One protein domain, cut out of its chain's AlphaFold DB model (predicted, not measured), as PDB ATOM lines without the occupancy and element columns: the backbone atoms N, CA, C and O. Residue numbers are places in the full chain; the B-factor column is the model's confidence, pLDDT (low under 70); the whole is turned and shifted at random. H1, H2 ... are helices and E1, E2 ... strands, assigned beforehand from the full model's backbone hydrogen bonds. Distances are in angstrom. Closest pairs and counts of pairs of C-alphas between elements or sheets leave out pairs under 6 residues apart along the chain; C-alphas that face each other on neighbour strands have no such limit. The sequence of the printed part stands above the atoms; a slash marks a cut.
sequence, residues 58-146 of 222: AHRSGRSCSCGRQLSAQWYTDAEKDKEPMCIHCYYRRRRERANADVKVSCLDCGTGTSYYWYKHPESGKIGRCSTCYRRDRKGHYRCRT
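What this domain is: This is residues 58 to 146 of the 222 residues of an uncharacterized protein of Peniophora sp. CBMAI 1063 (UniProt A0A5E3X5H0). With little regular structure, helix H1 joins two loop-rich lobes, hairpin E1 E2 in one, hairpin E3 E4 and helix H2 in the other. Named elements, in the order E1 E2 H1 E3 E4 H2, hold 35 of the 89 printed residues; the class is mixed. The whole is loose, radius of gyration of the C-alphas 16.9 A, and spans 49 by 29 by 16 A.

How they stand to each other: E3, residues 118 to 120, and E4, residues 127 to 130, form an antiparallel hairpin; N 119 and O 129 are within hydrogen-bond range, 2.8 A. E1, residues 75 to 77, and E2, residues 85 to 87, form another, with N 86 and O 76 at 2.7 A. H1, residues 88 to 101, and H2, residues 131 to 138, are apart; in both every O i to N i+4 pair is within range.

Where its parts are: H1, 19.9 A long, begins at C-alpha 88 (0.331, -8.072, -17.755); H2 ends at C-alpha 138 (-8.629, -10.704, 6.442).

The domain as a whole: The printed part has no cut; the 16-residue link H1 to E3 is long; residues 140 to 146 have pLDDT under 70.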
ATOM      1  N   ALA A  58       3.150   0.522 -25.870       96.88
ATOM      2  CA  ALA A  58       3.777  -0.549 -26.640       96.88
ATOM      3  C   ALA A  58       5.016  -1.093 -25.909       96.88
ATOM      4  O   ALA A  58       5.610  -0.406 -25.073       96.88
ATOM      5  N   HIS A  59       5.404  -2.338 -26.189       96.19
ATOM      6  CA  HIS A  59       6.651  -2.878 -25.650       96.19
ATOM      7  C   HIS A  59       7.857  -2.156 -26.271       96.19
ATOM      8  O   HIS A  59       7.834  -1.820 -27.453       96.19
ATOM      9  N   ARG A  60       8.950  -1.980 -25.512       94.94
ATOM     10  CA  ARG A  60      10.152  -1.253 -25.978       94.94
ATOM     11  C   ARG A  60      10.821  -1.880 -27.204       94.94
ATOM     12  O   ARG A  60      11.475  -1.177 -27.956       94.94
ATOM     13  N   SER A  61      10.655  -3.186 -27.411       94.62
ATOM     14  CA  SER A  61      11.198  -3.884 -28.585       94.62
ATOM     15  C   SER A  61      10.297  -3.830 -29.827       94.62
ATOM     16  O   SER A  61      10.604  -4.496 -30.809       94.62
ATOM     17  N   GLY A  62       9.143  -3.154 -29.772       94.62
ATOM     18  CA  GLY A  62       8.155  -3.125 -30.861       94.62
ATOM     19  C   GLY A  62       7.391  -4.441 -31.081       94.62
ATOM     20  O   GLY A  62       6.452  -4.492 -31.869       94.62
ATOM     21  N   ARG A  63       7.753  -5.513 -30.366       94.62
ATOM     22  CA  ARG A  63       7.086  -6.818 -30.451       94.62
ATOM     23  C   ARG A  63       5.750  -6.820 -29.702       94.62
ATOM     24  O   ARG A  63       5.572  -6.115 -28.708       94.62
ATOM     25  N   SER A  64       4.823  -7.658 -30.163       96.44
ATOM     26  CA  SER A  64       3.531  -7.880 -29.507       96.44
ATOM     27  C   SER A  64       3.605  -9.027 -28.496       96.44
ATOM     28  O   SER A  64       4.530  -9.836 -28.509       96.44
ATOM     29  N   CYS A  65       2.634  -9.086 -27.585       97.06
ATOM     30  CA  CYS A  65       2.470 -10.238 -26.704       97.06
ATOM     31  C   CYS A  65       2.015 -11.461 -27.511       97.06
ATOM     32  O   CYS A  65       1.220 -11.305 -28.432       97.06
ATOM     33  N   SER A  66       2.354 -12.672 -27.065       93.56
ATOM     34  CA  SER A  66       1.828 -13.947 -27.592       93.56
ATOM     35  C   SER A  66       0.296 -14.058 -27.722       93.56
ATOM     36  O   SER A  66      -0.204 -14.940 -28.412       93.56
ATOM     37  N   CYS A  67      -0.486 -13.172 -27.090       95.50
ATOM     38  CA  CYS A  67      -1.936 -13.064 -27.308       95.50
ATOM     39  C   CYS A  67      -2.348 -12.057 -28.401       95.50
ATOM     40  O   CYS A  67      -3.519 -11.688 -28.470       95.50
ATOM     41  N   GLY A  68      -1.400 -11.543 -29.188       95.88
ATOM     42  CA  GLY A  68      -1.597 -10.534 -30.234       95.88
ATOM     43  C   GLY A  68      -1.732  -9.091 -29.732       95.88
ATOM     44  O   GLY A  68      -1.845  -8.164 -30.532       95.88
ATOM     45  N   ARG A  69      -1.725  -8.845 -28.413       95.50
ATOM     46  CA  ARG A  69      -1.841  -7.476 -27.877       95.50
ATOM     47  C   ARG A  69      -0.566  -6.680 -28.129       95.50
ATOM     48  O   ARG A  69       0.509  -7.091 -27.701       95.50
ATOM     49  N   GLN A  70      -0.722  -5.508 -28.738       96.06
ATOM     50  CA  GLN A  70       0.366  -4.554 -28.993       96.06
ATOM     51  C   GLN A  70       0.522  -3.498 -27.892       96.06
ATOM     52  O   GLN A  70       1.572  -2.880 -27.792       96.06
ATOM     53  N   LEU A  71      -0.501  -3.295 -27.054       95.31
ATOM     54  CA  LEU A  71      -0.500  -2.314 -25.965       95.31
ATOM     55  C   LEU A  71      -0.782  -3.000 -24.626       95.31
ATOM     56  O   LEU A  71      -1.666  -3.858 -24.525       95.31
ATOM     57  N   SER A  72      -0.056  -2.598 -23.585       96.38
ATOM     58  CA  SER A  72      -0.245  -3.087 -22.220       96.38
ATOM     59  C   SER A  72       0.139  -2.012 -21.207       96.38
ATOM     60  O   SER A  72       1.052  -1.230 -21.448       96.38
ATOM     61  N   ALA A  73      -0.533  -1.988 -20.054       95.94
ATOM     62  CA  ALA A  73      -0.165  -1.091 -18.954       95.94
ATOM     63  C   ALA A  73       1.224  -1.414 -18.377       95.94
ATOM     64  O   ALA A  73       1.915  -0.549 -17.855       95.94
ATOM     65  N   GLN A  74       1.620  -2.681 -18.471       97.00
ATOM     66  CA  GLN A  74       2.922  -3.169 -18.047       97.00
ATOM     67  C   GLN A  74       3.307  -4.384 -18.886       97.00
ATOM     68  O   GLN A  74       2.444  -5.174 -19.294       97.00
ATOM     69  N   TRP A  75       4.601  -4.532 -19.122       97.50
ATOM     70  CA  TRP A  75       5.175  -5.639 -19.865       97.50
ATOM     71  C   TRP A  75       6.117  -6.448 -18.980       97.50
ATOM     72  O   TRP A  75       6.772  -5.898 -18.098       97.50
ATOM     73  N   TYR A  76       6.161  -7.751 -19.229       96.75
ATOM     74  CA  TYR A  76       7.005  -8.720 -18.536       96.75
ATOM     75  C   TYR A  76       7.752  -9.559 -19.567       96.75
ATOM     76  O   TYR A  76       7.273  -9.713 -20.686       96.75
ATOM     77  N   THR A  77       8.889 -10.132 -19.194       96.31
ATOM     78  CA  THR A  77       9.620 -11.094 -20.024       96.31
ATOM     79  C   THR A  77       9.308 -12.512 -19.571       96.31
ATOM     80  O   THR A  77       9.244 -12.797 -18.372       96.31
ATOM     81  N   ASP A  78       9.069 -13.409 -20.523       93.12
ATOM     82  CA  ASP A  78       8.947 -14.830 -20.220       93.12
ATOM     83  C   ASP A  78      10.331 -15.460 -20.045       93.12
ATOM     84  O   ASP A  78      11.144 -15.455 -20.968       93.12
ATOM     85  N   ALA A  79      10.599 -16.009 -18.862       91.31
ATOM     86  CA  ALA A  79      11.865 -16.674 -18.573       91.31
ATOM     87  C   ALA A  79      12.022 -18.003 -19.335       91.31
ATOM     88  O   ALA A  79      13.144 -18.430 -19.565       91.31
ATOM     89  N   GLU A  80      10.914 -18.641 -19.732       89.56
ATOM     90  CA  GLU A  80      10.927 -19.958 -20.389       89.56
ATOM     91  C   GLU A  80      11.056 -19.879 -21.917       89.56
ATOM     92  O   GLU A  80      11.443 -20.857 -22.544       89.56
ATOM     93  N   LYS A  81      10.701 -18.741 -22.526       87.44
ATOM     94  CA  LYS A  81      10.645 -18.560 -23.985       87.44
ATOM     95  C   LYS A  81      11.516 -17.394 -24.425       87.44
ATOM     96  O   LYS A  81      10.992 -16.358 -24.824       87.44
ATOM     97  N   ASP A  82      12.828 -17.517 -24.268       89.75
ATOM     98  CA  ASP A  82      13.813 -16.572 -24.819       89.75
ATOM     99  C   ASP A  82      13.510 -15.085 -24.558       89.75
ATOM    100  O   ASP A  82      13.752 -14.216 -25.399       89.75
ATOM    101  N   LYS A  83      12.966 -14.762 -23.375       91.50
ATOM    102  CA  LYS A  83      12.593 -13.392 -22.983       91.50
ATOM    103  C   LYS A  83      11.511 -12.765 -23.883       91.50
ATOM    104  O   LYS A  83      11.463 -11.540 -24.017       91.50
ATOM    105  N   GLU A  84      10.614 -13.564 -24.464       95.56
ATOM    106  CA  GLU A  84       9.466 -13.081 -25.240       95.56
ATOM    107  C   GLU A  84       8.602 -12.119 -24.391       95.56
ATOM    108  O   GLU A  84       8.312 -12.410 -23.219       95.56
ATOM    109  N   PRO A  85       8.190 -10.955 -24.931       96.88
ATOM    110  CA  PRO A  85       7.406  -9.997 -24.170       96.88
ATOM    111  C   PRO A  85       5.984 -10.502 -23.936       96.88
ATOM    112  O   PRO A  85       5.273 -10.948 -24.835       96.88
ATOM    113  N   MET A  86       5.519 -10.349 -22.705       97.62
ATOM    114  CA  MET A  86       4.170 -10.677 -22.284       97.62
ATOM    115  C   MET A  86       3.466  -9.456 -21.716       97.62
ATOM    116  O   MET A  86       3.990  -8.745 -20.855       97.62
ATOM    117  N   CYS A  87       2.219  -9.253 -22.133       97.44
ATOM    118  CA  CYS A  87       1.350  -8.295 -21.470       97.44
ATOM    119  C   CYS A  87       1.022  -8.769 -20.043       97.44
ATOM    120  O   CYS A  87       0.998  -9.971 -19.754       97.44
ATOM    121  N   ILE A  88       0.690  -7.822 -19.161       96.00
ATOM    122  CA  ILE A  88       0.331  -8.072 -17.755       96.00
ATOM    123  C   ILE A  88      -0.743  -9.159 -17.587       96.00
ATOM    124  O   ILE A  88      -0.673  -9.978 -16.672       96.00
ATOM    125  N   HIS A  89      -1.711  -9.226 -18.502       95.31
ATOM    126  CA  HIS A  89      -2.765 -10.236 -18.455       95.31
ATOM    127  C   HIS A  89      -2.242 -11.648 -18.734       95.31
ATOM    128  O   HIS A  89      -2.579 -12.571 -17.993       95.31
ATOM    129  N   CYS A  90      -1.414 -11.821 -19.769       96.19
ATOM    130  CA  CYS A  90      -0.806 -13.115 -20.084       96.19
ATOM    131  C   CYS A  90       0.166 -13.551 -18.993       96.19
ATOM    132  O   CYS A  90       0.147 -14.716 -18.606       96.19
ATOM    133  N   TYR A  91       0.935 -12.609 -18.442       95.69
ATOM    134  CA  TYR A  91       1.797 -12.865 -17.296       95.69
ATOM    135  C   TYR A  91       1.009 -13.438 -16.108       95.69
ATOM    136  O   TYR A  91       1.318 -14.531 -15.633       95.69
ATOM    137  N   TYR A  92      -0.064 -12.771 -15.665       93.81
ATOM    138  CA  TYR A  92      -0.871 -13.270 -14.546       93.81
ATOM    139  C   TYR A  92      -1.648 -14.546 -14.869       93.81
ATOM    140  O   TYR A  92      -1.871 -15.356 -13.968       93.81
ATOM    141  N   ARG A  93      -2.075 -14.741 -16.123       94.00
ATOM    142  CA  ARG A  93      -2.716 -15.990 -16.550       94.00
ATOM    143  C   ARG A  93      -1.744 -17.161 -16.431       94.00
ATOM    144  O   ARG A  93      -2.051 -18.118 -15.737       94.00
ATOM    145  N   ARG A  94      -0.552 -17.041 -17.011       93.38
ATOM    146  CA  ARG A  94       0.471 -18.089 -16.966       93.38
ATOM    147  C   ARG A  94       0.976 -18.350 -15.550       93.38
ATOM    148  O   ARG A  94       1.111 -19.493 -15.137       93.38
ATOM    149  N   ARG A  95       1.186 -17.292 -14.758       89.75
ATOM    150  CA  ARG A  95       1.524 -17.425 -13.333       89.75
ATOM    151  C   ARG A  95       0.439 -18.183 -12.565       89.75
ATOM    152  O   ARG A  95       0.768 -18.998 -11.709       89.75
ATOM    153  N   ARG A  96      -0.838 -17.936 -12.878       89.38
ATOM    154  CA  ARG A  96      -1.963 -18.697 -12.324       89.38
ATOM    155  C   ARG A  96      -1.905 -20.156 -12.766       89.38
ATOM    156  O   ARG A  96      -2.080 -21.023 -11.926       89.38
ATOM    157  N   GLU A  97      -1.686 -20.430 -14.046       91.81
ATOM    158  CA  GLU A  97      -1.599 -21.800 -14.568       91.81
ATOM    159  C   GLU A  97      -0.497 -22.592 -13.855       91.81
ATOM    160  O   GLU A  97      -0.806 -23.633 -13.288       91.81
ATOM    161  N   ARG A  98       0.724 -22.048 -13.735       89.06
ATOM    162  CA  ARG A  98       1.819 -22.675 -12.965       89.06
ATOM    163  C   ARG A  98       1.419 -22.942 -11.511       89.06
ATOM    164  O   ARG A  98       1.504 -24.066 -11.034       89.06
ATOM    165  N   ALA A  99       0.862 -21.933 -10.834       84.50
ATOM    166  CA  ALA A  99       0.421 -22.063  -9.443       84.50
ATOM    167  C   ALA A  99      -0.706 -23.094  -9.223       84.50
ATOM    168  O   ALA A  99      -0.944 -23.475  -8.079       84.50
ATOM    169  N   ASN A 100      -1.424 -23.507 -10.273       87.19
ATOM    170  CA  ASN A 100      -2.448 -24.554 -10.197       87.19
ATOM    171  C   ASN A 100      -2.005 -25.878 -10.854       87.19
ATOM    172  O   ASN A 100      -2.713 -26.868 -10.710       87.19
ATOM    173  N   ALA A 101      -0.870 -25.909 -11.559       89.00
ATOM    174  CA  ALA A 101      -0.315 -27.120 -12.161       89.00
ATOM    175  C   ALA A 101       0.493 -27.936 -11.141       89.00
ATOM    176  O   ALA A 101       0.330 -29.151 -11.061       89.00
ATOM    177  N   ASP A 102       1.305 -27.260 -10.324       74.25
ATOM    178  CA  ASP A 102       2.282 -27.927  -9.450       74.25
ATOM    179  C   ASP A 102       1.657 -28.576  -8.212       74.25
ATOM    180  O   ASP A 102       2.258 -29.448  -7.584       74.25
ATOM    181  N   VAL A 103       0.448 -28.163  -7.827       70.19
ATOM    182  CA  VAL A 103      -0.178 -28.658  -6.606       70.19
ATOM    183  C   VAL A 103      -1.640 -28.979  -6.861       70.19
ATOM    184  O   VAL A 103      -2.430 -28.095  -7.186       70.19
ATOM    185  N   LYS A 104      -2.023 -30.242  -6.618       85.31
ATOM    186  CA  LYS A 104      -3.424 -30.678  -6.456       85.31
ATOM    187  C   LYS A 104      -4.024 -30.092  -5.165       85.31
ATOM    188  O   LYS A 104      -4.575 -30.810  -4.336       85.31
ATOM    189  N   VAL A 105      -3.850 -28.792  -4.945       87.75
ATOM    190  CA  VAL A 105      -4.382 -28.067  -3.796       87.75
ATOM    191  C   VAL A 105      -5.771 -27.589  -4.163       87.75
ATOM    192  O   VAL A 105      -5.964 -26.766  -5.054       87.75
ATOM    193  N   SER A 106      -6.753 -28.101  -3.435       93.50
ATOM    194  CA  SER A 106      -8.070 -27.495  -3.338       93.50
ATOM    195  C   SER A 106      -8.114 -26.573  -2.126       93.50
ATOM    196  O   SER A 106      -7.507 -26.848  -1.091       93.50
ATOM    197  N   CYS A 107      -8.867 -25.483  -2.228       93.62
ATOM    198  CA  CYS A 107      -9.104 -24.602  -1.095       93.62
ATOM    199  C   CYS A 107      -9.824 -25.355   0.025       93.62
ATOM    200  O   CYS A 107     -10.918 -25.863  -0.200       93.62
ATOM    201  N   LEU A 108      -9.258 -25.371   1.228       92.62
ATOM    202  CA  LEU A 108      -9.845 -26.019   2.399       92.62
ATOM    203  C   LEU A 108     -11.162 -25.352   2.828       92.62
ATOM    204  O   LEU A 108     -12.052 -26.034   3.317       92.62
ATOM    205  N   ASP A 109     -11.333 -24.051   2.565       89.69
ATOM    206  CA  ASP A 109     -12.557 -23.328   2.939       89.69
ATOM    207  C   ASP A 109     -13.704 -23.474   1.915       89.69
ATOM    208  O   ASP A 109     -14.870 -23.309   2.263       89.69
ATOM    209  N   CYS A 110     -13.407 -23.671   0.623       91.75
ATOM    210  CA  CYS A 110     -14.439 -23.629  -0.431       91.75
ATOM    211  C   CYS A 110     -14.311 -24.679  -1.538       91.75
ATOM    212  O   CYS A 110     -15.061 -24.628  -2.510       91.75
ATOM    213  N   GLY A 111     -13.345 -25.590  -1.443       90.94
ATOM    214  CA  GLY A 111     -13.139 -26.686  -2.386       90.94
ATOM    215  C   GLY A 111     -12.645 -26.286  -3.780       90.94
ATOM    216  O   GLY A 111     -12.381 -27.169  -4.588       90.94
ATOM    217  N   THR A 112     -12.493 -24.991  -4.101       90.81
ATOM    218  CA  THR A 112     -12.014 -24.592  -5.438       90.81
ATOM    219  C   THR A 112     -10.630 -25.173  -5.704       90.81
ATOM    220  O   THR A 112      -9.732 -24.991  -4.887       90.81
ATOM    221  N   GLY A 113     -10.451 -25.834  -6.847       90.25
ATOM    222  CA  GLY A 113      -9.144 -26.289  -7.338       90.25
ATOM    223  C   GLY A 113      -8.376 -25.214  -8.108       90.25
ATOM    224  O   GLY A 113      -7.331 -25.493  -8.678       90.25
ATOM    225  N   THR A 114      -8.908 -23.989  -8.184       90.38
ATOM    226  CA  THR A 114      -8.264 -22.885  -8.902       90.38
ATOM    227  C   THR A 114      -8.211 -21.620  -8.055       90.38
ATOM    228  O   THR A 114      -9.196 -21.217  -7.424       90.38
ATOM    229  N   SER A 115      -7.049 -20.966  -8.049       91.44
ATOM    230  CA  SER A 115      -6.841 -19.674  -7.390       91.44
ATOM    231  C   SER A 115      -5.745 -18.860  -8.081       91.44
ATOM    232  O   SER A 115      -4.874 -19.408  -8.746       91.44
ATOM    233  N   TYR A 116      -5.774 -17.534  -7.906       88.31
ATOM    234  CA  TYR A 116      -4.685 -16.642  -8.340       88.31
ATOM    235  C   TYR A 116      -3.438 -16.770  -7.464       88.31
ATOM    236  O   TYR A 116      -2.321 -16.671  -7.956       88.31
ATOM    237  N   TYR A 117      -3.656 -16.941  -6.160       89.38
ATOM    238  CA  TYR A 117      -2.620 -17.108  -5.149       89.38
ATOM    239  C   TYR A 117      -3.124 -18.100  -4.111       89.38
ATOM    240  O   TYR A 117      -4.323 -18.123  -3.804       89.38
ATOM    241  N   TRP A 118      -2.210 -18.882  -3.562       92.94
ATOM    242  CA  TRP A 118      -2.489 -19.813  -2.484       92.94
ATOM    243  C   TRP A 118      -1.805 -19.331  -1.208       92.94
ATOM    244  O   TRP A 118      -0.647 -18.921  -1.231       92.94
ATOM    245  N   TYR A 119      -2.543 -19.349  -0.105       93.56
ATOM    246  CA  TYR A 119      -2.090 -18.914   1.211       93.56
ATOM    247  C   TYR A 119      -2.081 -20.098   2.178       93.56
ATOM    248  O   TYR A 119      -2.794 -21.091   1.975       93.56
ATOM    249  N   LYS A 120      -1.279 -19.982   3.242       94.88
ATOM    250  CA  LYS A 120      -1.318 -20.930   4.357       94.88
ATOM    251  C   LYS A 120      -2.668 -20.822   5.062       94.88
ATOM    252  O   LYS A 120      -3.139 -19.720   5.339       94.88
ATOM    253  N   HIS A 121      -3.292 -21.964   5.311       93.38
ATOM    254  CA  HIS A 121      -4.502 -22.032   6.113       93.38
ATOM    255  C   HIS A 121      -4.122 -21.914   7.600       93.38
ATOM    256  O   HIS A 121      -3.162 -22.569   8.012       93.38
ATOM    257  N   PRO A 122      -4.833 -21.112   8.411       89.25
ATOM    258  CA  PRO A 122      -4.477 -20.861   9.806       89.25
ATOM    259  C   PRO A 122      -4.543 -22.128  10.661       89.25
ATOM    260  O   PRO A 122      -3.696 -22.313  11.522       89.25
ATOM    261  N   GLU A 123      -5.499 -23.019  10.390       89.19
ATOM    262  CA  GLU A 123      -5.674 -24.249  11.177       89.19
ATOM    263  C   GLU A 123      -4.666 -25.344  10.812       89.19
ATOM    264  O   GLU A 123      -4.178 -26.049  11.684       89.19
ATOM    265  N   SER A 124      -4.339 -25.507   9.522       91.38
ATOM    266  CA  SER A 124      -3.479 -26.613   9.076       91.38
ATOM    267  C   SER A 124      -2.010 -26.223   8.930       91.38
ATOM    268  O   SER A 124      -1.163 -27.096   8.755       91.38
ATOM    269  N   GLY A 125      -1.698 -24.922   8.896       91.75
ATOM    270  CA  GLY A 125      -0.363 -24.391   8.606       91.75
ATOM    271  C   GLY A 125       0.142 -24.653   7.176       91.75
ATOM    272  O   GLY A 125       1.182 -24.117   6.778       91.75
ATOM    273  N   LYS A 126      -0.586 -25.441   6.376       92.75
ATOM    274  CA  LYS A 126      -0.235 -25.828   5.004       92.75
ATOM    275  C   LYS A 126      -0.858 -24.874   3.989       92.75
ATOM    276  O   LYS A 126      -1.859 -24.211   4.261       92.75
ATOM    277  N   ILE A 127      -0.260 -24.809   2.799       89.38
ATOM    278  CA  ILE A 127      -0.830 -24.078   1.661       89.38
ATOM    279  C   ILE A 127      -2.156 -24.748   1.293       89.38
ATOM    280  O   ILE A 127      -2.183 -25.916   0.920       89.38
ATOM    281  N   GLY A 128      -3.256 -24.016   1.439       91.81
ATOM    282  CA  GLY A 128      -4.593 -24.592   1.284       91.81
ATOM    283  C   GLY A 128      -5.718 -23.572   1.227       91.81
ATOM    284  O   GLY A 128      -6.879 -23.952   1.245       91.81
ATOM    285  N   ARG A 129      -5.420 -22.271   1.167       93.94
ATOM    286  CA  ARG A 129      -6.442 -21.220   1.150       93.94
ATOM    287  C   ARG A 129      -6.352 -20.397  -0.127       93.94
ATOM    288  O   ARG A 129      -5.303 -19.834  -0.435       93.94
ATOM    289  N   CYS A 130      -7.449 -20.302  -0.880       94.44
ATOM    290  CA  CYS A 130      -7.482 -19.486  -2.093       94.44
ATOM    291  C   CYS A 130      -7.476 -17.986  -1.751       94.44
ATOM    292  O   CYS A 130      -7.903 -17.567  -0.673       94.44
ATOM    293  N   SER A 131      -7.038 -17.141  -2.687       92.12
ATOM    294  CA  SER A 131      -6.898 -15.694  -2.462       92.12
ATOM    295  C   SER A 131      -8.216 -14.986  -2.161       92.12
ATOM    296  O   SER A 131      -8.244 -13.940  -1.510       92.12
ATOM    297  N   THR A 132      -9.329 -15.541  -2.630       90.50
ATOM    298  CA  THR A 132     -10.669 -15.036  -2.328       90.50
ATOM    299  C   THR A 132     -11.046 -15.327  -0.879       90.50
ATOM    300  O   THR A 132     -11.480 -14.406  -0.189       90.50
ATOM    301  N   CYS A 133     -10.828 -16.554  -0.398       91.50
ATOM    302  CA  CYS A 133     -11.074 -16.917   0.997       91.50
ATOM    303  C   CYS A 133     -10.123 -16.181   1.944       91.50
ATOM    304  O   CYS A 133     -10.586 -15.601   2.917       91.50
ATOM    305  N   TYR A 134      -8.840 -16.060   1.597       93.44
ATOM    306  CA  TYR A 134      -7.876 -15.260   2.361       93.44
ATOM    307  C   TYR A 134      -8.284 -13.783   2.490       93.44
ATOM    308  O   TYR A 134      -8.263 -13.213   3.577       93.44
ATOM    309  N   ARG A 135      -8.706 -13.134   1.395       90.69
ATOM    310  CA  ARG A 135      -9.182 -11.738   1.459       90.69
ATOM    311  C   ARG A 135     -10.479 -11.600   2.249       90.69
ATOM    312  O   ARG A 135     -10.708 -10.557   2.852       90.69
ATOM    313  N   ARG A 136     -11.343 -12.613   2.199       85.50
ATOM    314  CA  ARG A 136     -12.597 -12.656   2.955       85.50
ATOM    315  C   ARG A 136     -12.317 -12.772   4.458       85.50
ATOM    316  O   ARG A 136     -12.877 -11.996   5.222       85.50
ATOM    317  N   ASP A 137     -11.406 -13.659   4.832       86.88
ATOM    318  CA  ASP A 137     -10.866 -13.856   6.181       86.88
ATOM    319  C   ASP A 137     -10.252 -12.568   6.750       86.88
ATOM    320  O   ASP A 137     -10.751 -12.029   7.733       86.88
ATOM    321  N   ARG A 138      -9.278 -11.971   6.047       85.19
ATOM    322  CA  ARG A 138      -8.629 -10.704   6.442       85.19
ATOM    323  C   ARG A 138      -9.584  -9.526   6.632       85.19
ATOM    324  O   ARG A 138      -9.247  -8.582   7.337       85.19
ATOM    325  N   LYS A 139     -10.738  -9.539   5.965       83.50
ATOM    326  CA  LYS A 139     -11.766  -8.499   6.100       83.50
ATOM    327  C   LYS A 139     -12.812  -8.822   7.177       83.50
ATOM    328  O   LYS A 139     -13.790  -8.093   7.288       83.50
ATOM    329  N   GLY A 140     -12.658  -9.915   7.928       67.25
ATOM    330  CA  GLY A 140     -13.635 -10.360   8.926       67.25
ATOM    331  C   GLY A 140     -14.946 -10.878   8.319       67.25
ATOM    332  O   GLY A 140     -15.972 -10.931   8.991       67.25
ATOM    333  N   HIS A 141     -14.958 -11.256   7.038       61.94
ATOM    334  CA  HIS A 141     -16.169 -11.634   6.303       61.94
ATOM    335  C   HIS A 141     -16.338 -13.157   6.141       61.94
ATOM    336  O   HIS A 141     -16.843 -13.598   5.110       61.94
ATOM    337  N   TYR A 142     -15.982 -14.001   7.119       54.50
ATOM    338  CA  TYR A 142     -16.311 -15.449   7.055       54.50
ATOM    339  C   TYR A 142     -17.801 -15.746   6.946       54.50
ATOM    340  O   TYR A 142     -18.229 -16.856   6.646       54.50
ATOM    341  N   ARG A 143     -18.616 -14.736   7.184       54.62
ATOM    342  CA  ARG A 143     -20.046 -14.853   7.154       54.62
ATOM    343  C   ARG A 143     -20.540 -14.562   5.744       54.62
ATOM    344  O   ARG A 143     -20.197 -13.545   5.142       54.62
ATOM    345  N   CYS A 144     -21.371 -15.467   5.218       62.12
ATOM    346  CA  CYS A 144     -22.204 -15.215   4.044       62.12
ATOM    347  C   CYS A 144     -22.794 -13.790   4.121       62.12
ATOM    348  O   CYS A 144     -23.041 -13.325   5.231       62.12
ATOM    349  N   ARG A 145     -23.034 -13.065   3.012       60.72
ATOM    350  CA  ARG A 145     -23.527 -11.662   3.074       60.72
ATOM    351  C   ARG A 145     -24.682 -11.498   4.073       60.72
ATOM    352  O   ARG A 145     -24.682 -10.560   4.861       60.72
ATOM    353  N   THR A 146     -25.608 -12.454   4.088       58.34
ATOM    354  CA  THR A 146     -26.722 -12.541   5.040       58.34
ATOM    355  C   THR A 146     -26.257 -12.706   6.488       58.34
ATOM    356  O   THR A 146     -26.731 -12.004   7.366       58.34
TER     357      THR A 146